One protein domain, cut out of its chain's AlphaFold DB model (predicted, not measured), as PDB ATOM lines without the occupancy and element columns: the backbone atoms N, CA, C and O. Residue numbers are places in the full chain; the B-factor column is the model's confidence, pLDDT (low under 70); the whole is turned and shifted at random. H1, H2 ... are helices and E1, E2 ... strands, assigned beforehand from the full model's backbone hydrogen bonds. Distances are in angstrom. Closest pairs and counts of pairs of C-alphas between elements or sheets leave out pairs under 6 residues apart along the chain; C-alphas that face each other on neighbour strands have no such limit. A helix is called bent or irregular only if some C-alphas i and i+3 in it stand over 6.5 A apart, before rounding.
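AT A GLANCE: This is residues 52 to 71 and 106 to 228 of the 232 residues of an uncharacterized protein of Methylococcaceae bacterium HT5 (UniProt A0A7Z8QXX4). The long helix H5 forms the core, with H2 side by side with it and the shorter H3 and H4, one after the other, packed along another side of it. H1 crosses H2 and reaches H4, while beyond H5 the chain folds back through little H6 and a long unnamed stretch to H7, which touches no helix. The printed part has 143 residues, with one named strand and then seven named helices in the order E1, H1, H2, H3, H4, H5, H6, H7; the class is mostly helix. The whole is compact, with a radius of gyration of the C-alphas of 15.6 A, and elongated, spanning 50 by 31 by 29 A.

IN THESE COORDINATES: Find C-alpha 164 at (23.855, 0.055, -30.952); from there H5, residues 164 to 187, runs 34.6 A to C-alpha 187 at (9.700, -31.081, -36.301). H2 is residues 112 to 128, 24.3 A long. H4 is residues 146 to 159, 20.7 A, and H3 is residues 132 to 141, 12.6 A. H3 is irregular, but only just: C-alphas 138 and 141 are 6.6 A apart. H1 is residues 60 to 68, 13.1 A. Look before it for E1, residues 55 to 57, which pairs with no named strand. H6 is residues 196 to 200, and H7, residues 219 to 226, ends at C-alpha 226 at (10.085, -6.704, -25.008).

HOW THE PARTS SIT: Begin at H5, which with H4 is a hub, each touching three helices. H2 touches H5 the same way at a shallow tilt of 4 degrees, the closest C-alphas, of Ala 123 and Leu 176, being 6.2 A apart. H3, H4 and H5 form a bundle, helices touching at shallow tilts. H4 and H5 are a helical hairpin at 24 degrees, closest at the C-alphas of Leu 150 and Val 173, 6.8 A. H3 touches H5 with the C-alphas of Val 132 and Ile 187 closest, 6.7 A, but touches H4 only at the corner, at Val 139 and Leu 146, whose C-alphas are 4.7 A apart. H1 touches H2 at a steep tilt of 56 degrees, closest at the C-alphas of Phe 67 and Ala 118, 5.1 A. H1 also touches H4, closest at the C-alphas of Leu 60 and Lys 152, 5.8 A. H6 is close to H5 but not clearly touching, and H7 is apart from H5. In the backbones of H2, H3, H5, H6 and H7 every O i to N i+4 pair is within hydrogen-bond range; H1 has 4 of 5 and H4 9 of 10.

THE WHOLE: The farthest C-alphas, of Glu 191 and Asn 212, are 49.9 A apart. Residues 72 to 105 are not printed, and C-alphas 71 and 106 stand 27.3 A apart across this cut. The link from H6 to H7 is long, 18 residues, and residues 214 to 219, of which 219 belongs to H7, stand free. Mean pLDDT of the printed part is 81.7; look for values under 70 at residues 69 to 71, 106 to 109 and 211 to 221, among others.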
ATOM      1  N   ARG A  52      23.894 -26.997 -51.544       71.81
ATOM      2  CA  ARG A  52      24.633 -25.730 -51.561       71.81
ATOM      3  C   ARG A  52      23.764 -24.594 -52.089       71.81
ATOM      4  O   ARG A  52      22.936 -24.776 -52.970       71.81
ATOM      5  N   ARG A  53      23.990 -23.404 -51.540       76.62
ATOM      6  CA  ARG A  53      23.403 -22.164 -52.045       76.62
ATOM      7  C   ARG A  53      24.125 -21.777 -53.343       76.62
ATOM      8  O   ARG A  53      25.353 -21.699 -53.349       76.62
ATOM      9  N   SER A  54      23.388 -21.608 -54.441       67.62
ATOM     10  CA  SER A  54      23.934 -21.249 -55.765       67.62
ATOM     11  C   SER A  54      24.021 -19.737 -55.991       67.62
ATOM     12  O   SER A  54      24.888 -19.275 -56.728       67.62
ATOM     13  N   GLN A  55      23.140 -18.977 -55.342       72.38
ATOM     14  CA  GLN A  55      22.991 -17.532 -55.500       72.38
ATOM     15  C   GLN A  55      22.911 -16.835 -54.144       72.38
ATOM     16  O   GLN A  55      22.446 -17.407 -53.153       72.38
ATOM     17  N   GLY A  56      23.358 -15.585 -54.107       76.62
ATOM     18  CA  GLY A  56      23.360 -14.765 -52.908       76.62
ATOM     19  C   GLY A  56      23.098 -13.306 -53.208       76.62
ATOM     20  O   GLY A  56      23.342 -12.823 -54.311       76.62
ATOM     21  N   PHE A  57      22.614 -12.605 -52.198       81.44
ATOM     22  CA  PHE A  57      22.471 -11.162 -52.225       81.44
ATOM     23  C   PHE A  57      23.836 -10.482 -52.202       81.44
ATOM     24  O   PHE A  57      24.808 -11.040 -51.689       81.44
ATOM     25  N   GLU A  58      23.902  -9.257 -52.710       79.19
ATOM     26  CA  GLU A  58      25.095  -8.414 -52.640       79.19
ATOM     27  C   GLU A  58      25.313  -7.877 -51.232       79.19
ATOM     28  O   GLU A  58      26.270  -8.251 -50.546       79.19
ATOM     29  N   SER A  59      24.355  -7.101 -50.737       82.88
ATOM     30  CA  SER A  59      24.457  -6.439 -49.443       82.88
ATOM     31  C   SER A  59      23.553  -7.065 -48.378       82.88
ATOM     32  O   SER A  59      22.651  -7.862 -48.655       82.88
ATOM     33  N   LEU A  60      23.801  -6.707 -47.113       86.81
ATOM     34  CA  LEU A  60      22.891  -7.038 -46.015       86.81
ATOM     35  C   LEU A  60      21.543  -6.314 -46.176       86.81
ATOM     36  O   LEU A  60      20.505  -6.867 -45.820       86.81
ATOM     37  N   SER A  61      21.552  -5.098 -46.729       85.31
ATOM     38  CA  SER A  61      20.344  -4.321 -47.014       85.31
ATOM     39  C   SER A  61      19.433  -5.012 -48.017       85.31
ATOM     40  O   SER A  61      18.236  -5.118 -47.758       85.31
ATOM     41  N   ASP A  62      19.985  -5.526 -49.117       83.44
ATOM     42  CA  ASP A  62      19.193  -6.197 -50.154       83.44
ATOM     43  C   ASP A  62      18.529  -7.446 -49.591       83.44
ATOM     44  O   ASP A  62      17.324  -7.642 -49.753       83.44
ATOM     45  N   LEU A  63      19.295  -8.231 -48.830       87.94
ATOM     46  CA  LEU A  63      18.786  -9.410 -48.145       87.94
ATOM     47  C   LEU A  63      17.624  -9.053 -47.211       87.94
ATOM     48  O   LEU A  63      16.547  -9.637 -47.329       87.94
ATOM     49  N   LEU A  64      17.797  -8.076 -46.313       87.25
ATOM     50  CA  LEU A  64      16.742  -7.695 -45.366       87.25
ATOM     51  C   LEU A  64      15.504  -7.129 -46.069       87.25
ATOM     52  O   LEU A  64      14.387  -7.374 -45.622       87.25
ATOM     53  N   ASN A  65      15.678  -6.414 -47.182       82.81
ATOM     54  CA  ASN A  65      14.554  -5.930 -47.975       82.81
ATOM     55  C   ASN A  65      13.725  -7.095 -48.529       82.81
ATOM     56  O   ASN A  65      12.499  -7.048 -48.457       82.81
ATOM     57  N   THR A  66      14.353  -8.173 -49.005       82.62
ATOM     58  CA  THR A  66      13.597  -9.315 -49.554       82.62
ATOM     59  C   THR A  66      12.717 -10.024 -48.534       82.62
ATOM     60  O   THR A  66      11.626 -10.459 -48.886       82.62
ATOM     61  N   PHE A  67      13.109 -10.057 -47.259       82.44
ATOM     62  CA  PHE A  67      12.268 -10.635 -46.204       82.44
ATOM     63  C   PHE A  67      10.970  -9.857 -45.994       82.44
ATOM     64  O   PHE A  67       9.972 -10.432 -45.568       82.44
ATOM     65  N   VAL A  68      10.978  -8.561 -46.318       73.62
ATOM     66  CA  VAL A  68       9.798  -7.705 -46.203       73.62
ATOM     67  C   VAL A  68       8.892  -7.785 -47.421       73.62
ATOM     68  O   VAL A  68       7.677  -7.626 -47.287       73.62
ATOM     69  N   PHE A  69       9.470  -8.038 -48.593       61.62
ATOM     70  CA  PHE A  69       8.780  -7.992 -49.879       61.62
ATOM     71  C   PHE A  69       8.456  -9.368 -50.472       61.62
ATOM     72  O   PHE A  69       8.137  -9.408 -51.657       61.62
ATOM     73  N   ASP A  70       8.511 -10.463 -49.699       52.62
ATOM     74  CA  ASP A  70       8.194 -11.835 -50.150       52.62
ATOM     75  C   ASP A  70       6.680 -11.969 -50.496       52.62
ATOM     76  O   ASP A  70       5.890 -12.623 -49.816       52.62
ATOM     77  N   CYS A  71       6.252 -11.291 -51.566       38.59
ATOM     78  CA  CYS A  71       5.242 -11.768 -52.498       38.59
ATOM     79  C   CYS A  71       5.840 -12.995 -53.187       38.59
ATOM     80  O   CYS A  71       6.981 -12.934 -53.639       38.59
ATOM     81  N   ALA A 106      24.409   5.486 -43.083       43.78
ATOM     82  CA  ALA A 106      25.012   4.231 -42.633       43.78
ATOM     83  C   ALA A 106      25.519   3.533 -43.897       43.78
ATOM     84  O   ALA A 106      24.781   3.506 -44.875       43.78
ATOM     85  N   LYS A 107      26.717   2.940 -43.899       49.16
ATOM     86  CA  LYS A 107      27.307   2.314 -45.104       49.16
ATOM     87  C   LYS A 107      26.413   1.285 -45.845       49.16
ATOM     88  O   LYS A 107      26.732   0.987 -46.980       49.16
ATOM     89  N   ASP A 108      25.306   0.821 -45.237       56.66
ATOM     90  CA  ASP A 108      24.261  -0.019 -45.871       56.66
ATOM     91  C   ASP A 108      22.819   0.558 -45.765       56.66
ATOM     92  O   ASP A 108      21.856  -0.109 -46.115       56.66
ATOM     93  N   GLY A 109      22.596   1.759 -45.216       66.00
ATOM     94  CA  GLY A 109      21.262   2.404 -45.199       66.00
ATOM     95  C   GLY A 109      20.118   1.675 -44.458       66.00
ATOM     96  O   GLY A 109      18.963   2.085 -44.570       66.00
ATOM     97  N   ILE A 110      20.391   0.610 -43.694       78.62
ATOM     98  CA  ILE A 110      19.349  -0.191 -43.026       78.62
ATOM     99  C   ILE A 110      18.792   0.559 -41.808       78.62
ATOM    100  O   ILE A 110      19.516   0.852 -40.856       78.62
ATOM    101  N   SER A 111      17.483   0.823 -41.799       84.94
ATOM    102  CA  SER A 111      16.802   1.394 -40.635       84.94
ATOM    103  C   SER A 111      16.455   0.324 -39.593       84.94
ATOM    104  O   SER A 111      16.197  -0.831 -39.932       84.94
ATOM    105  N   TYR A 112      16.380   0.710 -38.313       86.19
ATOM    106  CA  TYR A 112      15.935  -0.184 -37.233       86.19
ATOM    107  C   TYR A 112      14.571  -0.815 -37.521       86.19
ATOM    108  O   TYR A 112      14.386  -2.009 -37.320       86.19
ATOM    109  N   PHE A 113      13.632  -0.024 -38.046       86.00
ATOM    110  CA  PHE A 113      12.317  -0.521 -38.434       86.00
ATOM    111  C   PHE A 113      12.421  -1.655 -39.460       86.00
ATOM    112  O   PHE A 113      11.786  -2.689 -39.284       86.00
ATOM    113  N   ARG A 114      13.259  -1.492 -40.495       85.19
ATOM    114  CA  ARG A 114      13.474  -2.531 -41.511       85.19
ATOM    115  C   ARG A 114      14.111  -3.780 -40.927       85.19
ATOM    116  O   ARG A 114      13.657  -4.866 -41.257       85.19
ATOM    117  N   LEU A 115      15.101  -3.622 -40.050       89.81
ATOM    118  CA  LEU A 115      15.718  -4.745 -39.349       89.81
ATOM    119  C   LEU A 115      14.664  -5.562 -38.590       89.81
ATOM    120  O   LEU A 115      14.513  -6.743 -38.874       89.81
ATOM    121  N   PHE A 116      13.916  -4.926 -37.683       90.06
ATOM    122  CA  PHE A 116      12.938  -5.622 -36.841       90.06
ATOM    123  C   PHE A 116      11.778  -6.210 -37.645       90.06
ATOM    124  O   PHE A 116      11.322  -7.312 -37.363       90.06
ATOM    125  N   GLN A 117      11.299  -5.494 -38.665       88.12
ATOM    126  CA  GLN A 117      10.232  -5.993 -39.528       88.12
ATOM    127  C   GLN A 117      10.685  -7.244 -40.295       88.12
ATOM    128  O   GLN A 117       9.994  -8.261 -40.269       88.12
ATOM    129  N   ALA A 118      11.858  -7.177 -40.931       89.38
ATOM    130  CA  ALA A 118      12.423  -8.276 -41.704       89.38
ATOM    131  C   ALA A 118      12.681  -9.508 -40.829       89.38
ATOM    132  O   ALA A 118      12.327 -10.624 -41.207       89.38
ATOM    133  N   THR A 119      13.273  -9.320 -39.645       91.88
ATOM    134  CA  THR A 119      13.591 -10.431 -38.737       91.88
ATOM    135  C   THR A 119      12.331 -11.051 -38.152       91.88
ATOM    136  O   THR A 119      12.259 -12.275 -38.066       91.88
ATOM    137  N   GLN A 120      11.307 -10.251 -37.841       90.75
ATOM    138  CA  GLN A 120      10.017 -10.762 -37.384       90.75
ATOM    139  C   GLN A 120       9.306 -11.578 -38.471       90.75
ATOM    140  O   GLN A 120       8.894 -12.705 -38.208       90.75
ATOM    141  N   GLN A 121       9.215 -11.071 -39.703       90.00
ATOM    142  CA  GLN A 121       8.594 -11.812 -40.812       90.00
ATOM    143  C   GLN A 121       9.335 -13.118 -41.102       90.00
ATOM    144  O   GLN A 121       8.723 -14.165 -41.316       90.00
ATOM    145  N   TYR A 122      10.664 -13.088 -41.045       92.00
ATOM    146  CA  TYR A 122      11.468 -14.291 -41.203       92.00
ATOM    147  C   TYR A 122      11.258 -15.293 -40.057       92.00
ATOM    148  O   TYR A 122      11.196 -16.506 -40.282       92.00
ATOM    149  N   ALA A 123      11.114 -14.796 -38.824       92.38
ATOM    150  CA  ALA A 123      10.785 -15.613 -37.662       92.38
ATOM    151  C   ALA A 123       9.420 -16.294 -37.823       92.38
ATOM    152  O   ALA A 123       9.312 -17.493 -37.558       92.38
ATOM    153  N   ASP A 124       8.409 -15.567 -38.302       91.31
ATOM    154  CA  ASP A 124       7.070 -16.101 -38.564       91.31
ATOM    155  C   ASP A 124       7.117 -17.198 -39.637       91.31
ATOM    156  O   ASP A 124       6.562 -18.285 -39.440       91.31
ATOM    157  N   THR A 125       7.878 -16.974 -40.714       91.44
ATOM    158  CA  THR A 125       8.125 -17.978 -41.758       91.44
ATOM    159  C   THR A 125       8.738 -19.243 -41.163       91.44
ATOM    160  O   THR A 125       8.125 -20.306 -41.265       91.44
ATOM    161  N   ILE A 126       9.865 -19.155 -40.440       92.06
ATOM    162  CA  ILE A 126      10.481 -20.316 -39.760       92.06
ATOM    163  C   ILE A 126       9.498 -20.982 -38.786       92.06
ATOM    164  O   ILE A 126       9.442 -22.212 -38.682       92.06
ATOM    165  N   GLY A 127       8.721 -20.182 -38.058       91.25
ATOM    166  CA  GLY A 127       7.705 -20.640 -37.117       91.25
ATOM    167  C   GLY A 127       6.605 -21.464 -37.785       91.25
ATOM    168  O   GLY A 127       6.132 -22.435 -37.185       91.25
ATOM    169  N   SER A 128       6.250 -21.144 -39.029       91.81
ATOM    170  CA  SER A 128       5.190 -21.802 -39.799       91.81
ATOM    171  C   SER A 128       5.608 -23.124 -40.462       91.81
ATOM    172  O   SER A 128       4.757 -23.994 -40.654       91.81
ATOM    173  N   ILE A 129       6.908 -23.315 -40.733       92.75
ATOM    174  CA  ILE A 129       7.453 -24.483 -41.451       92.75
ATOM    175  C   ILE A 129       7.077 -25.801 -40.759       92.75
ATOM    176  O   ILE A 129       7.101 -25.911 -39.531       92.75
ATOM    177  N   LYS A 130       6.747 -26.836 -41.534       90.81
ATOM    178  CA  LYS A 130       6.380 -28.166 -40.995       90.81
ATOM    179  C   LYS A 130       7.289 -29.294 -41.474       90.81
ATOM    180  O   LYS A 130       7.324 -30.342 -40.840       90.81
ATOM    181  N   SER A 131       8.018 -29.071 -42.562       91.12
ATOM    182  CA  SER A 131       8.921 -30.035 -43.191       91.12
ATOM    183  C   SER A 131      10.372 -29.782 -42.768       91.12
ATOM    184  O   SER A 131      10.787 -28.630 -42.629       91.12
ATOM    185  N   VAL A 132      11.161 -30.845 -42.571       89.56
ATOM    186  CA  VAL A 132      12.606 -30.699 -42.320       89.56
ATOM    187  C   VAL A 132      13.321 -30.220 -43.579       89.56
ATOM    188  O   VAL A 132      14.209 -29.379 -43.469       89.56
ATOM    189  N   ASP A 133      12.925 -30.698 -44.759       88.62
ATOM    190  CA  ASP A 133      13.485 -30.240 -46.034       88.62
ATOM    191  C   ASP A 133      13.274 -28.732 -46.223       88.62
ATOM    192  O   ASP A 133      14.223 -27.979 -46.438       88.62
ATOM    193  N   GLU A 134      12.045 -28.261 -46.013       89.88
ATOM    194  CA  GLU A 134      11.722 -26.838 -46.102       89.88
ATOM    195  C   GLU A 134      12.513 -26.025 -45.068       89.88
ATOM    196  O   GLU A 134      13.093 -24.989 -45.397       89.88
ATOM    197  N   LEU A 135      12.635 -26.529 -43.835       91.56
ATOM    198  CA  LEU A 135      13.455 -25.886 -42.813       91.56
ATOM    199  C   LEU A 135      14.925 -25.811 -43.243       91.56
ATOM    200  O   LEU A 135      15.555 -24.769 -43.081       91.56
ATOM    201  N   ASN A 136      15.480 -26.881 -43.811       89.56
ATOM    202  CA  ASN A 136      16.852 -26.879 -44.309       89.56
ATOM    203  C   ASN A 136      17.037 -25.863 -45.439       89.56
ATOM    204  O   ASN A 136      18.078 -25.206 -45.490       89.56
ATOM    205  N   ARG A 137      16.033 -25.695 -46.307       88.75
ATOM    206  CA  ARG A 137      16.067 -24.703 -47.385       88.75
ATOM    207  C   ARG A 137      16.142 -23.287 -46.841       88.75
ATOM    208  O   ARG A 137      17.062 -22.557 -47.207       88.75
ATOM    209  N   TYR A 138      15.249 -22.924 -45.924       90.75
ATOM    210  CA  TYR A 138      15.270 -21.601 -45.295       90.75
ATOM    211  C   TYR A 138      16.507 -21.384 -44.419       90.75
ATOM    212  O   TYR A 138      16.998 -20.269 -44.321       90.75
ATOM    213  N   VAL A 139      17.079 -22.421 -43.809       91.38
ATOM    214  CA  VAL A 139      18.254 -22.235 -42.946       91.38
ATOM    215  C   VAL A 139      19.567 -22.215 -43.733       91.38
ATOM    216  O   VAL A 139      20.456 -21.449 -43.367       91.38
ATOM    217  N   PHE A 140      19.710 -22.999 -44.809       87.81
ATOM    218  CA  PHE A 140      21.023 -23.248 -45.422       87.81
ATOM    219  C   PHE A 140      21.134 -23.030 -46.934       87.81
ATOM    220  O   PHE A 140      22.232 -22.699 -47.378       87.81
ATOM    221  N   THR A 141      20.092 -23.260 -47.740       82.81
ATOM    222  CA  THR A 141      20.285 -23.430 -49.200       82.81
ATOM    223  C   THR A 141      19.555 -22.415 -50.077       82.81
ATOM    224  O   THR A 141      20.078 -22.073 -51.135       82.81
ATOM    225  N   LYS A 142      18.400 -21.885 -49.652       84.88
ATOM    226  CA  LYS A 142      17.681 -20.825 -50.384       84.88
ATOM    227  C   LYS A 142      18.528 -19.535 -50.394       84.88
ATOM    228  O   LYS A 142      19.167 -19.236 -49.386       84.88
ATOM    229  N   PRO A 143      18.519 -18.734 -51.469       82.56
ATOM    230  CA  PRO A 143      18.951 -17.340 -51.392       82.56
ATOM    231  C   PRO A 143      18.156 -16.592 -50.310       82.56
ATOM    232  O   PRO A 143      16.936 -16.746 -50.212       82.56
ATOM    233  N   GLY A 144      18.837 -15.832 -49.456       85.06
ATOM    234  CA  GLY A 144      18.234 -15.235 -48.262       85.06
ATOM    235  C   GLY A 144      18.007 -16.248 -47.136       85.06
ATOM    236  O   GLY A 144      17.122 -16.077 -46.297       85.06
ATOM    237  N   CYS A 145      18.762 -17.348 -47.111       89.62
ATOM    238  CA  CYS A 145      18.719 -18.268 -45.982       89.62
ATOM    239  C   CYS A 145      19.332 -17.648 -44.717       89.62
ATOM    240  O   CYS A 145      20.101 -16.684 -44.761       89.62
ATOM    241  N   LEU A 146      19.031 -18.245 -43.563       92.44
ATOM    242  CA  LEU A 146      19.561 -17.791 -42.277       92.44
ATOM    243  C   LEU A 146      21.095 -17.826 -42.231       92.44
ATOM    244  O   LEU A 146      21.708 -16.953 -41.619       92.44
ATOM    245  N   LEU A 147      21.715 -18.821 -42.873       90.81
ATOM    246  CA  LEU A 147      23.169 -18.903 -42.979       90.81
ATOM    247  C   LEU A 147      23.745 -17.687 -43.717       90.81
ATOM    248  O   LEU A 147      24.717 -17.108 -43.252       90.81
ATOM    249  N   GLU A 148      23.117 -17.254 -44.810       89.75
ATOM    250  CA  GLU A 148      23.555 -16.068 -45.549       89.75
ATOM    251  C   GLU A 148      23.421 -14.787 -44.715       89.75
ATOM    252  O   GLU A 148      24.337 -13.961 -44.689       89.75
ATOM    253  N   LEU A 149      22.305 -14.632 -43.996       92.19
ATOM    254  CA  LEU A 149      22.111 -13.512 -43.074       92.19
ATOM    255  C   LEU A 149      23.232 -13.468 -42.024       92.19
ATOM    256  O   LEU A 149      23.756 -12.396 -41.714       92.19
ATOM    257  N   LEU A 150      23.615 -14.630 -41.497       91.94
ATOM    258  CA  LEU A 150      24.687 -14.768 -40.517       91.94
ATOM    259  C   LEU A 150      26.058 -14.435 -41.107       91.94
ATOM    260  O   LEU A 150      26.818 -13.702 -40.473       91.94
ATOM    261  N   GLU A 151      26.365 -14.925 -42.308       88.38
ATOM    262  CA  GLU A 151      27.600 -14.616 -43.038       88.38
ATOM    263  C   GLU A 151      27.736 -13.103 -43.247       88.38
ATOM    264  O   GLU A 151      28.724 -12.508 -42.821       88.38
ATOM    265  N   LYS A 152      26.705 -12.453 -43.800       88.81
ATOM    266  CA  LYS A 152      26.712 -11.002 -44.056       88.81
ATOM    267  C   LYS A 152      26.777 -10.174 -42.781       88.81
ATOM    268  O   LYS A 152      27.492  -9.174 -42.731       88.81
ATOM    269  N   THR A 153      26.068 -10.599 -41.736       90.31
ATOM    270  CA  THR A 153      26.151  -9.946 -40.425       90.31
ATOM    271  C   THR A 153      27.562 -10.060 -39.857       90.31
ATOM    272  O   THR A 153      28.109  -9.068 -39.389       90.31
ATOM    273  N   SER A 154      28.182 -11.237 -39.946       88.69
ATOM    274  CA  SER A 154      29.541 -11.464 -39.447       88.69
ATOM    275  C   SER A 154      30.571 -10.627 -40.206       88.69
ATOM    276  O   SER A 154      31.399  -9.983 -39.568       88.69
ATOM    277  N   SER A 155      30.477 -10.552 -41.539       86.88
ATOM    278  CA  SER A 155      31.341  -9.683 -42.352       86.88
ATOM    279  C   SER A 155      31.195  -8.213 -41.957       86.88
ATOM    280  O   SER A 155      32.189  -7.535 -41.718       86.88
ATOM    281  N   ARG A 156      29.959  -7.730 -41.768       85.19
ATOM    282  CA  ARG A 156      29.700  -6.351 -41.326       85.19
ATOM    283  C   ARG A 156      30.345  -6.033 -39.970       85.19
ATOM    284  O   ARG A 156      30.780  -4.906 -39.751       85.19
ATOM    285  N   LEU A 157      30.391  -6.996 -39.050       83.69
ATOM    286  CA  LEU A 157      30.986  -6.806 -37.723       83.69
ATOM    287  C   LEU A 157      32.515  -6.740 -37.747       83.69
ATOM    288  O   LEU A 157      33.086  -6.106 -36.864       83.69
ATOM    289  N   GLN A 158      33.173  -7.368 -38.726       80.38
ATOM    290  CA  GLN A 158      34.636  -7.326 -38.847       80.38
ATOM    291  C   GLN A 158      35.140  -5.919 -39.201       80.38
ATOM    292  O   GLN A 158      36.186  -5.499 -38.711       80.38
ATOM    293  N   ASP A 159      34.358  -5.175 -39.985       68.69
ATOM    294  CA  ASP A 159      34.770  -3.882 -40.540       68.69
ATOM    295  C   ASP A 159      34.340  -2.665 -39.701       68.69
ATOM    296  O   ASP A 159      34.794  -1.543 -39.945       68.69
ATOM    297  N   LEU A 160      33.445  -2.841 -38.720       67.44
ATOM    298  CA  LEU A 160      32.776  -1.730 -38.033       67.44
ATOM    299  C   LEU A 160      32.973  -1.756 -36.515       67.44
ATOM    300  O   LEU A 160      32.837  -2.780 -35.851       67.44
ATOM    301  N   LYS A 161      33.198  -0.566 -35.944       70.31
ATOM    302  CA  LYS A 161      33.209  -0.357 -34.489       70.31
ATOM    303  C   LYS A 161      31.873  -0.772 -33.861       70.31
ATOM    304  O   LYS A 161      30.819  -0.709 -34.503       70.31
ATOM    305  N   ALA A 162      31.922  -1.136 -32.578       71.94
ATOM    306  CA  ALA A 162      30.734  -1.426 -31.781       71.94
ATOM    307  C   ALA A 162      29.707  -0.286 -31.909       71.94
ATOM    308  O   ALA A 162      30.017   0.884 -31.682       71.94
ATOM    309  N   SER A 163      28.485  -0.636 -32.303       82.25
ATOM    310  CA  SER A 163      27.371   0.298 -32.462       82.25
ATOM    311  C   SER A 163      26.097  -0.326 -31.906       82.25
ATOM    312  O   SER A 163      25.946  -1.549 -31.908       82.25
ATOM    313  N   ILE A 164      25.163   0.513 -31.450       82.56
ATOM    314  CA  ILE A 164      23.855   0.055 -30.952       82.56
ATOM    315  C   ILE A 164      23.117  -0.731 -32.041       82.56
ATOM    316  O   ILE A 164      22.526  -1.768 -31.766       82.56
ATOM    317  N   PHE A 165      23.219  -0.287 -33.296       85.12
ATOM    318  CA  PHE A 165      22.639  -0.998 -34.429       85.12
ATOM    319  C   PHE A 165      23.207  -2.413 -34.570       85.12
ATOM    320  O   PHE A 165      22.446  -3.368 -34.674       85.12
ATOM    321  N   ASN A 166      24.534  -2.566 -34.519       86.69
ATOM    322  CA  ASN A 166      25.179  -3.878 -34.605       86.69
ATOM    323  C   ASN A 166      24.815  -4.772 -33.407       86.69
ATOM    324  O   ASN A 166      24.674  -5.987 -33.560       86.69
ATOM    325  N   TRP A 167      24.605  -4.182 -32.226       86.81
ATOM    326  CA  TRP A 167      24.070  -4.900 -31.071       86.81
ATOM    327  C   TRP A 167      22.662  -5.442 -31.346       86.81
ATOM    328  O   TRP A 167      22.429  -6.634 -31.178       86.81
ATOM    329  N   PHE A 168      21.737  -4.617 -31.840       87.44
ATOM    330  CA  PHE A 168      20.396  -5.086 -32.206       87.44
ATOM    331  C   PHE A 168      20.441  -6.147 -33.308       87.44
ATOM    332  O   PHE A 168      19.880  -7.225 -33.141       87.44
ATOM    333  N   LEU A 169      21.179  -5.891 -34.390       90.38
ATOM    334  CA  LEU A 169      21.340  -6.820 -35.509       90.38
ATOM    335  C   LEU A 169      21.819  -8.199 -35.037       90.38
ATOM    336  O   LEU A 169      21.223  -9.213 -35.386       90.38
ATOM    337  N   THR A 170      22.860  -8.252 -34.203       90.94
ATOM    338  CA  THR A 170      23.365  -9.535 -33.689       90.94
ATOM    339  C   THR A 170      22.370 -10.238 -32.775       90.94
ATOM    340  O   THR A 170      22.244 -11.457 -32.866       90.94
ATOM    341  N   ASN A 171      21.620  -9.514 -31.940       89.75
ATOM    342  CA  ASN A 171      20.590 -10.119 -31.090       89.75
ATOM    343  C   ASN A 171      19.404 -10.667 -31.896       89.75
ATOM    344  O   ASN A 171      18.928 -11.768 -31.604       89.75
ATOM    345  N   GLU A 172      18.962  -9.958 -32.933       92.12
ATOM    346  CA  GLU A 172      17.922 -10.430 -33.851       92.12
ATOM    347  C   GLU A 172      18.356 -11.716 -34.570       92.12
ATOM    348  O   GLU A 172      17.674 -12.744 -34.508       92.12
ATOM    349  N   VAL A 173      19.550 -11.714 -35.174       93.12
ATOM    350  CA  VAL A 173      20.101 -12.887 -35.877       93.12
ATOM    351  C   VAL A 173      20.324 -14.058 -34.914       93.12
ATOM    352  O   VAL A 173      20.000 -15.206 -35.237       93.12
ATOM    353  N   HIS A 174      20.809 -13.796 -33.697       92.19
ATOM    354  CA  HIS A 174      20.945 -14.807 -32.641       92.19
ATOM    355  C   HIS A 174      19.592 -15.432 -32.292       92.19
ATOM    356  O   HIS A 174      19.480 -16.654 -32.136       92.19
ATOM    357  N   THR A 175      18.553 -14.607 -32.175       91.56
ATOM    358  CA  THR A 175      17.191 -15.049 -31.855       91.56
ATOM    359  C   THR A 175      16.629 -15.938 -32.961       91.56
ATOM    360  O   THR A 175      16.096 -17.013 -32.659       91.56
ATOM    361  N   LEU A 176      16.856 -15.586 -34.229       93.75
ATOM    362  CA  LEU A 176      16.521 -16.429 -35.382       93.75
ATOM    363  C   LEU A 176      17.271 -17.767 -35.364       93.75
ATOM    364  O   LEU A 176      16.657 -18.818 -35.551       93.75
ATOM    365  N   CYS A 177      18.568 -17.775 -35.040       93.50
ATOM    366  CA  CYS A 177      19.346 -19.014 -34.894       93.50
ATOM    367  C   CYS A 177      18.770 -19.925 -33.802       93.50
ATOM    368  O   CYS A 177      18.587 -21.130 -34.008       93.50
ATOM    369  N   LYS A 178      18.430 -19.360 -32.635       92.19
ATOM    370  CA  LYS A 178      17.768 -20.098 -31.548       92.19
ATOM    371  C   LYS A 178      16.395 -20.616 -31.975       92.19
ATOM    372  O   LYS A 178      16.042 -21.747 -31.630       92.19
ATOM    373  N   LEU A 179      15.613 -19.822 -32.704       93.00
ATOM    374  CA  LEU A 179      14.311 -20.230 -33.231       93.00
ATOM    375  C   LEU A 179      14.447 -21.402 -34.204       93.00
ATOM    376  O   LEU A 179      13.803 -22.423 -33.983       93.00
ATOM    377  N   ALA A 180      15.340 -21.320 -35.189       93.00
ATOM    378  CA  ALA A 180      15.594 -22.394 -36.146       93.00
ATOM    379  C   ALA A 180      16.014 -23.698 -35.444       93.00
ATOM    380  O   ALA A 180      15.451 -24.764 -35.699       93.00
ATOM    381  N   LYS A 181      16.936 -23.621 -34.469       92.19
ATOM    382  CA  LYS A 181      17.355 -24.782 -33.657       92.19
ATOM    383  C   LYS A 181      16.201 -25.366 -32.833       92.19
ATOM    384  O   LYS A 181      16.085 -26.586 -32.710       92.19
ATOM    385  N   ARG A 182      15.338 -24.526 -32.247       92.25
ATOM    386  CA  ARG A 182      14.113 -24.972 -31.551       92.25
ATOM    387  C   ARG A 182      13.138 -25.636 -32.519       92.25
ATOM    388  O   ARG A 182      12.630 -26.708 -32.205       92.25
ATOM    389  N   LYS A 183      12.930 -25.045 -33.692       92.25
ATOM    390  CA  LYS A 183      12.013 -25.550 -34.709       92.25
ATOM    391  C   LYS A 183      12.445 -26.915 -35.231       92.25
ATOM    392  O   LYS A 183      11.631 -27.829 -35.243       92.25
ATOM    393  N   ARG A 184      13.739 -27.102 -35.505       90.62
ATOM    394  CA  ARG A 184      14.318 -28.414 -35.837       90.62
ATOM    395  C   ARG A 184      13.998 -29.470 -34.778       90.62
ATOM    396  O   ARG A 184      13.591 -30.575 -35.112       90.62
ATOM    397  N   ARG A 185      14.161 -29.131 -33.492       89.88
ATOM    398  CA  ARG A 185      13.829 -30.047 -32.383       89.88
ATOM    399  C   ARG A 185      12.336 -30.384 -32.323       89.88
ATOM    400  O   ARG A 185      12.007 -31.486 -31.910       89.88
ATOM    401  N   SER A 186      11.472 -29.451 -32.718       90.50
ATOM    402  CA  SER A 186      10.014 -29.620 -32.732       90.50
ATOM    403  C   SER A 186       9.526 -30.486 -33.902       90.50
ATOM    404  O   SER A 186       8.680 -31.348 -33.696       90.50
ATOM    405  N   ILE A 187      10.085 -30.306 -35.105       88.88
ATOM    406  CA  ILE A 187       9.700 -31.081 -36.301       88.88
ATOM    407  C   ILE A 187      10.179 -32.544 -36.207       88.88
ATOM    408  O   ILE A 187       9.490 -33.447 -36.674       88.88
ATOM    409  N   GLY A 188      11.325 -32.798 -35.569       82.81
ATOM    410  CA  GLY A 188      11.879 -34.145 -35.406       82.81
ATOM    411  C   GLY A 188      13.003 -34.454 -36.398       82.81
ATOM    412  O   GLY A 188      13.717 -33.554 -36.836       82.81
ATOM    413  N   LYS A 189      13.216 -35.745 -36.684       83.44
ATOM    414  CA  LYS A 189      14.233 -36.222 -37.632       83.44
ATOM    415  C   LYS A 189      13.587 -37.033 -38.747       83.44
ATOM    416  O   LYS A 189      12.695 -37.834 -38.487       83.44
ATOM    417  N   ASP A 190      14.120 -36.867 -39.941       83.56
ATOM    418  CA  ASP A 190      13.751 -37.537 -41.181       83.56
ATOM    419  C   ASP A 190      15.006 -37.822 -42.033       83.56
ATOM    420  O   ASP A 190      16.137 -37.607 -41.588       83.56
ATOM    421  N   GLU A 191      14.818 -38.311 -43.258       76.44
ATOM    422  CA  GLU A 191      15.910 -38.607 -44.195       76.44
ATOM    423  C   GLU A 191      16.680 -37.365 -44.669       76.44
ATOM    424  O   GLU A 191      17.875 -37.449 -44.951       76.44
ATOM    425  N   HIS A 192      16.034 -36.196 -44.674       77.25
ATOM    426  CA  HIS A 192      16.643 -34.915 -45.038       77.25
ATOM    427  C   HIS A 192      17.374 -34.250 -43.865       77.25
ATOM    428  O   HIS A 192      17.946 -33.166 -43.996       77.25
ATOM    429  N   SER A 193      17.385 -34.873 -42.688       81.88
ATOM    430  CA  SER A 193      17.962 -34.278 -41.493       81.88
ATOM    431  C   SER A 193      19.474 -34.113 -41.594       81.88
ATOM    432  O   SER A 193      20.247 -35.068 -41.574       81.88
ATOM    433  N   LEU A 194      19.908 -32.854 -41.600       80.69
ATOM    434  CA  LEU A 194      21.322 -32.499 -41.653       80.69
ATOM    435  C   LEU A 194      22.058 -32.853 -40.345       80.69
ATOM    436  O   LEU A 194      21.455 -32.821 -39.261       80.69
ATOM    437  N   PRO A 195      23.373 -33.151 -40.408       81.31
ATOM    438  CA  PRO A 195      24.173 -33.499 -39.239       81.31
ATOM    439  C   PRO A 195      24.226 -32.348 -38.232       81.31
ATOM    440  O   PRO A 195      24.076 -31.176 -38.577       81.31
ATOM    441  N   LYS A 196      24.436 -32.675 -36.951       81.19
ATOM    442  CA  LYS A 196      24.470 -31.672 -35.872       81.19
ATOM    443  C   LYS A 196      25.539 -30.599 -36.116       81.19
ATOM    444  O   LYS A 196      25.231 -29.430 -35.936       81.19
ATOM    445  N   THR A 197      26.701 -30.993 -36.631       80.69
ATOM    446  CA  THR A 197      27.819 -30.105 -36.991       80.69
ATOM    447  C   THR A 197      27.394 -28.940 -37.886       80.69
ATOM    448  O   THR A 197      27.806 -27.807 -37.664       80.69
ATOM    449  N   ARG A 198      26.490 -29.177 -38.843       82.12
ATOM    450  CA  ARG A 198      25.961 -28.131 -39.732       82.12
ATOM    451  C   ARG A 198      25.053 -27.136 -39.008       82.12
ATOM    452  O   ARG A 198      25.039 -25.956 -39.329       82.12
ATOM    453  N   TRP A 199      24.327 -27.593 -37.994       86.12
ATOM    454  CA  TRP A 199      23.518 -26.728 -37.132       86.12
ATOM    455  C   TRP A 199      24.348 -25.987 -36.083       86.12
ATOM    456  O   TRP A 199      23.895 -24.971 -35.561       86.12
ATOM    457  N   ASP A 200      25.549 -26.466 -35.776       84.62
ATOM    458  CA  ASP A 200      26.479 -25.756 -34.903       84.62
ATOM    459  C   ASP A 200      27.097 -24.539 -35.629       84.62
ATOM    460  O   ASP A 200      27.417 -23.554 -34.970       84.62
ATOM    461  N   MET A 201      27.138 -24.543 -36.974       82.88
ATOM    462  CA  MET A 201      27.582 -23.404 -37.801       82.88
ATOM    463  C   MET A 201      26.653 -22.183 -37.727       82.88
ATOM    464  O   MET A 201      27.121 -21.060 -37.882       82.88
ATOM    465  N   ILE A 202      25.349 -22.370 -37.481       86.81
ATOM    466  CA  ILE A 202      24.420 -21.241 -37.302       86.81
ATOM    467  C   ILE A 202      24.511 -20.701 -35.869       86.81
ATOM    468  O   ILE A 202      23.662 -20.949 -35.003       86.81
ATOM    469  N   ASN A 203      25.613 -20.018 -35.593       87.25
ATOM    470  CA  ASN A 203      25.867 -19.341 -34.335       87.25
ATOM    471  C   ASN A 203      26.586 -18.021 -34.596       87.25
ATOM    472  O   ASN A 203      27.545 -17.987 -35.358       87.25
ATOM    473  N   ILE A 204      26.132 -16.956 -33.945       85.31
ATOM    474  CA  ILE A 204      26.756 -15.642 -34.037       85.31
ATOM    475  C   ILE A 204      27.105 -15.159 -32.636       85.31
ATOM    476  O   ILE A 204      26.331 -15.350 -31.696       85.31
ATOM    477  N   GLU A 205      28.283 -14.566 -32.493       82.31
ATOM    478  CA  GLU A 205      28.654 -13.885 -31.260       82.31
ATOM    479  C   GLU A 205      27.897 -12.559 -31.169       82.31
ATOM    480  O   GLU A 205      27.788 -11.809 -32.142       82.31
ATOM    481  N   ARG A 206      27.337 -12.270 -29.994       78.88
ATOM    482  CA  ARG A 206      26.632 -11.008 -29.771       78.88
ATOM    483  C   ARG A 206      27.643  -9.875 -29.733       78.88
ATOM    484  O   ARG A 206      28.627  -9.950 -28.998       78.88
ATOM    485  N   ALA A 207      27.382  -8.816 -30.494       80.25
ATOM    486  CA  ALA A 207      28.223  -7.632 -30.447       80.25
ATOM    487  C   ALA A 207      28.173  -7.010 -29.043       80.25
ATOM    488  O   ALA A 207      27.140  -7.042 -28.371       80.25
ATOM    489  N   ALA A 208      29.285  -6.420 -28.603       75.31
ATOM    490  CA  ALA A 208      29.311  -5.650 -27.367       75.31
ATOM    491  C   ALA A 208      28.498  -4.354 -27.517       75.31
ATOM    492  O   ALA A 208      28.441  -3.754 -28.597       75.31
ATOM    493  N   LEU A 209      27.886  -3.904 -26.421       76.44
ATOM    494  CA  LEU A 209      27.293  -2.569 -26.364       76.44
ATOM    495  C   LEU A 209      28.406  -1.510 -26.422       76.44
ATOM    496  O   LEU A 209      29.468  -1.721 -25.834       76.44
ATOM    497  N   PRO A 210      28.187  -0.371 -27.103       77.44
ATOM    498  CA  PRO A 210      29.139   0.733 -27.071       77.44
ATOM    499  C   PRO A 210      29.330   1.253 -25.641       77.44
ATOM    500  O   PRO A 210      28.357   1.376 -24.899       77.44
ATOM    501  N   GLU A 211      30.560   1.623 -25.281       69.31
ATOM    502  CA  GLU A 211      30.934   2.094 -23.930       69.31
ATOM    503  C   GLU A 211      30.136   3.325 -23.468       69.31
ATOM    504  O   GLU A 211      29.950   3.563 -22.279       69.31
ATOM    505  N   ASN A 212      29.634   4.098 -24.427       67.44
ATOM    506  CA  ASN A 212      28.855   5.319 -24.248       67.44
ATOM    507  C   ASN A 212      27.345   5.073 -24.042       67.44
ATOM    508  O   ASN A 212      26.581   6.033 -23.939       67.44
ATOM    509  N   VAL A 213      26.902   3.815 -23.968       64.69
ATOM    510  CA  VAL A 213      25.540   3.453 -23.555       64.69
ATOM    511  C   VAL A 213      25.565   3.097 -22.076       64.69
ATOM    512  O   VAL A 213      26.174   2.104 -21.688       64.69
ATOM    513  N   ASP A 214      24.897   3.889 -21.237       59.19
ATOM    514  CA  ASP A 214      24.818   3.597 -19.806       59.19
ATOM    515  C   ASP A 214      23.822   2.453 -19.547       59.19
ATOM    516  O   ASP A 214      22.601   2.620 -19.558       59.19
ATOM    517  N   ILE A 215      24.362   1.250 -19.348       57.59
ATOM    518  CA  ILE A 215      23.614  -0.003 -19.141       57.59
ATOM    519  C   ILE A 215      22.970  -0.051 -17.742       57.59
ATOM    520  O   ILE A 215      22.121  -0.900 -17.469       57.59
ATOM    521  N   LYS A 216      23.314   0.878 -16.841       53.91
ATOM    522  CA  LYS A 216      22.920   0.842 -15.421       53.91
ATOM    523  C   LYS A 216      21.427   1.067 -15.142       53.91
ATOM    524  O   LYS A 216      21.014   0.962 -13.993       53.91
ATOM    525  N   GLY A 217      20.610   1.352 -16.158       56.56
ATOM    526  CA  GLY A 217      19.199   1.726 -16.004       56.56
ATOM    527  C   GLY A 217      18.157   0.650 -16.330       56.56
ATOM    528  O   GLY A 217      17.015   1.010 -16.593       56.56
ATOM    529  N   GLY A 218      18.515  -0.637 -16.423       62.31
ATOM    530  CA  GLY A 218      17.552  -1.701 -16.769       62.31
ATOM    531  C   GLY A 218      17.007  -1.626 -18.207       62.31
ATOM    532  O   GLY A 218      16.155  -2.421 -18.588       62.31
ATOM    533  N   TYR A 219      17.509  -0.703 -19.036       66.31
ATOM    534  CA  TYR A 219      17.086  -0.539 -20.429       66.31
ATOM    535  C   TYR A 219      17.373  -1.790 -21.265       66.31
ATOM    536  O   TYR A 219      16.517  -2.236 -22.020       66.31
ATOM    537  N   VAL A 220      18.548  -2.399 -21.090       69.50
ATOM    538  CA  VAL A 220      18.912  -3.643 -21.789       69.50
ATOM    539  C   VAL A 220      18.014  -4.802 -21.357       69.50
ATOM    540  O   VAL A 220      17.611  -5.597 -22.197       69.50
ATOM    541  N   GLU A 221      17.646  -4.873 -20.076       69.62
ATOM    542  CA  GLU A 221      16.714  -5.883 -19.559       69.62
ATOM    543  C   GLU A 221      15.293  -5.664 -20.085       69.62
ATOM    544  O   GLU A 221      14.631  -6.616 -20.492       69.62
ATOM    545  N   MET A 222      14.839  -4.409 -20.138       73.38
ATOM    546  CA  MET A 222      13.557  -4.040 -20.734       73.38
ATOM    547  C   MET A 222      13.527  -4.421 -22.215       73.38
ATOM    548  O   MET A 222      12.612  -5.114 -22.639       73.38
ATOM    549  N   VAL A 223      14.540  -4.035 -22.992       72.62
ATOM    550  CA  VAL A 223      14.640  -4.379 -24.417       72.62
ATOM    551  C   VAL A 223      14.710  -5.892 -24.611       72.62
ATOM    552  O   VAL A 223      14.001  -6.426 -25.456       72.62
ATOM    553  N   ALA A 224      15.498  -6.605 -23.806       70.00
ATOM    554  CA  ALA A 224      15.556  -8.060 -23.877       70.00
ATOM    555  C   ALA A 224      14.194  -8.705 -23.581       70.00
ATOM    556  O   ALA A 224      13.823  -9.674 -24.240       70.00
ATOM    557  N   ARG A 225      13.426  -8.147 -22.639       73.25
ATOM    558  CA  ARG A 225      12.073  -8.610 -22.321       73.25
ATOM    559  C   ARG A 225      11.090  -8.333 -23.458       73.25
ATOM    560  O   ARG A 225      10.398  -9.255 -23.876       73.25
ATOM    561  N   GLU A 226      11.036  -7.102 -23.959       77.12
ATOM    562  CA  GLU A 226      10.085  -6.704 -25.008       77.12
ATOM    563  C   GLU A 226      10.393  -7.393 -26.348       77.12
ATOM    564  O   GLU A 226       9.489  -7.895 -27.010       77.12
ATOM    565  N   CYS A 227      11.671  -7.509 -26.720       70.62
ATOM    566  CA  CYS A 227      12.100  -8.187 -27.948       70.62
ATOM    567  C   CYS A 227      12.249  -9.710 -27.778       70.62
ATOM    568  O   CYS A 227      12.662 -10.400 -28.709       70.62
ATOM    569  N   SER A 228      11.938 -10.257 -26.594       68.88
ATOM    570  CA  SER A 228      12.121 -11.680 -26.264       68.88
ATOM    571  C   SER A 228      13.530 -12.207 -26.575       68.88
ATOM    572  O   SER A 228      13.708 -13.380 -26.931       68.88
TER     573      SER A 228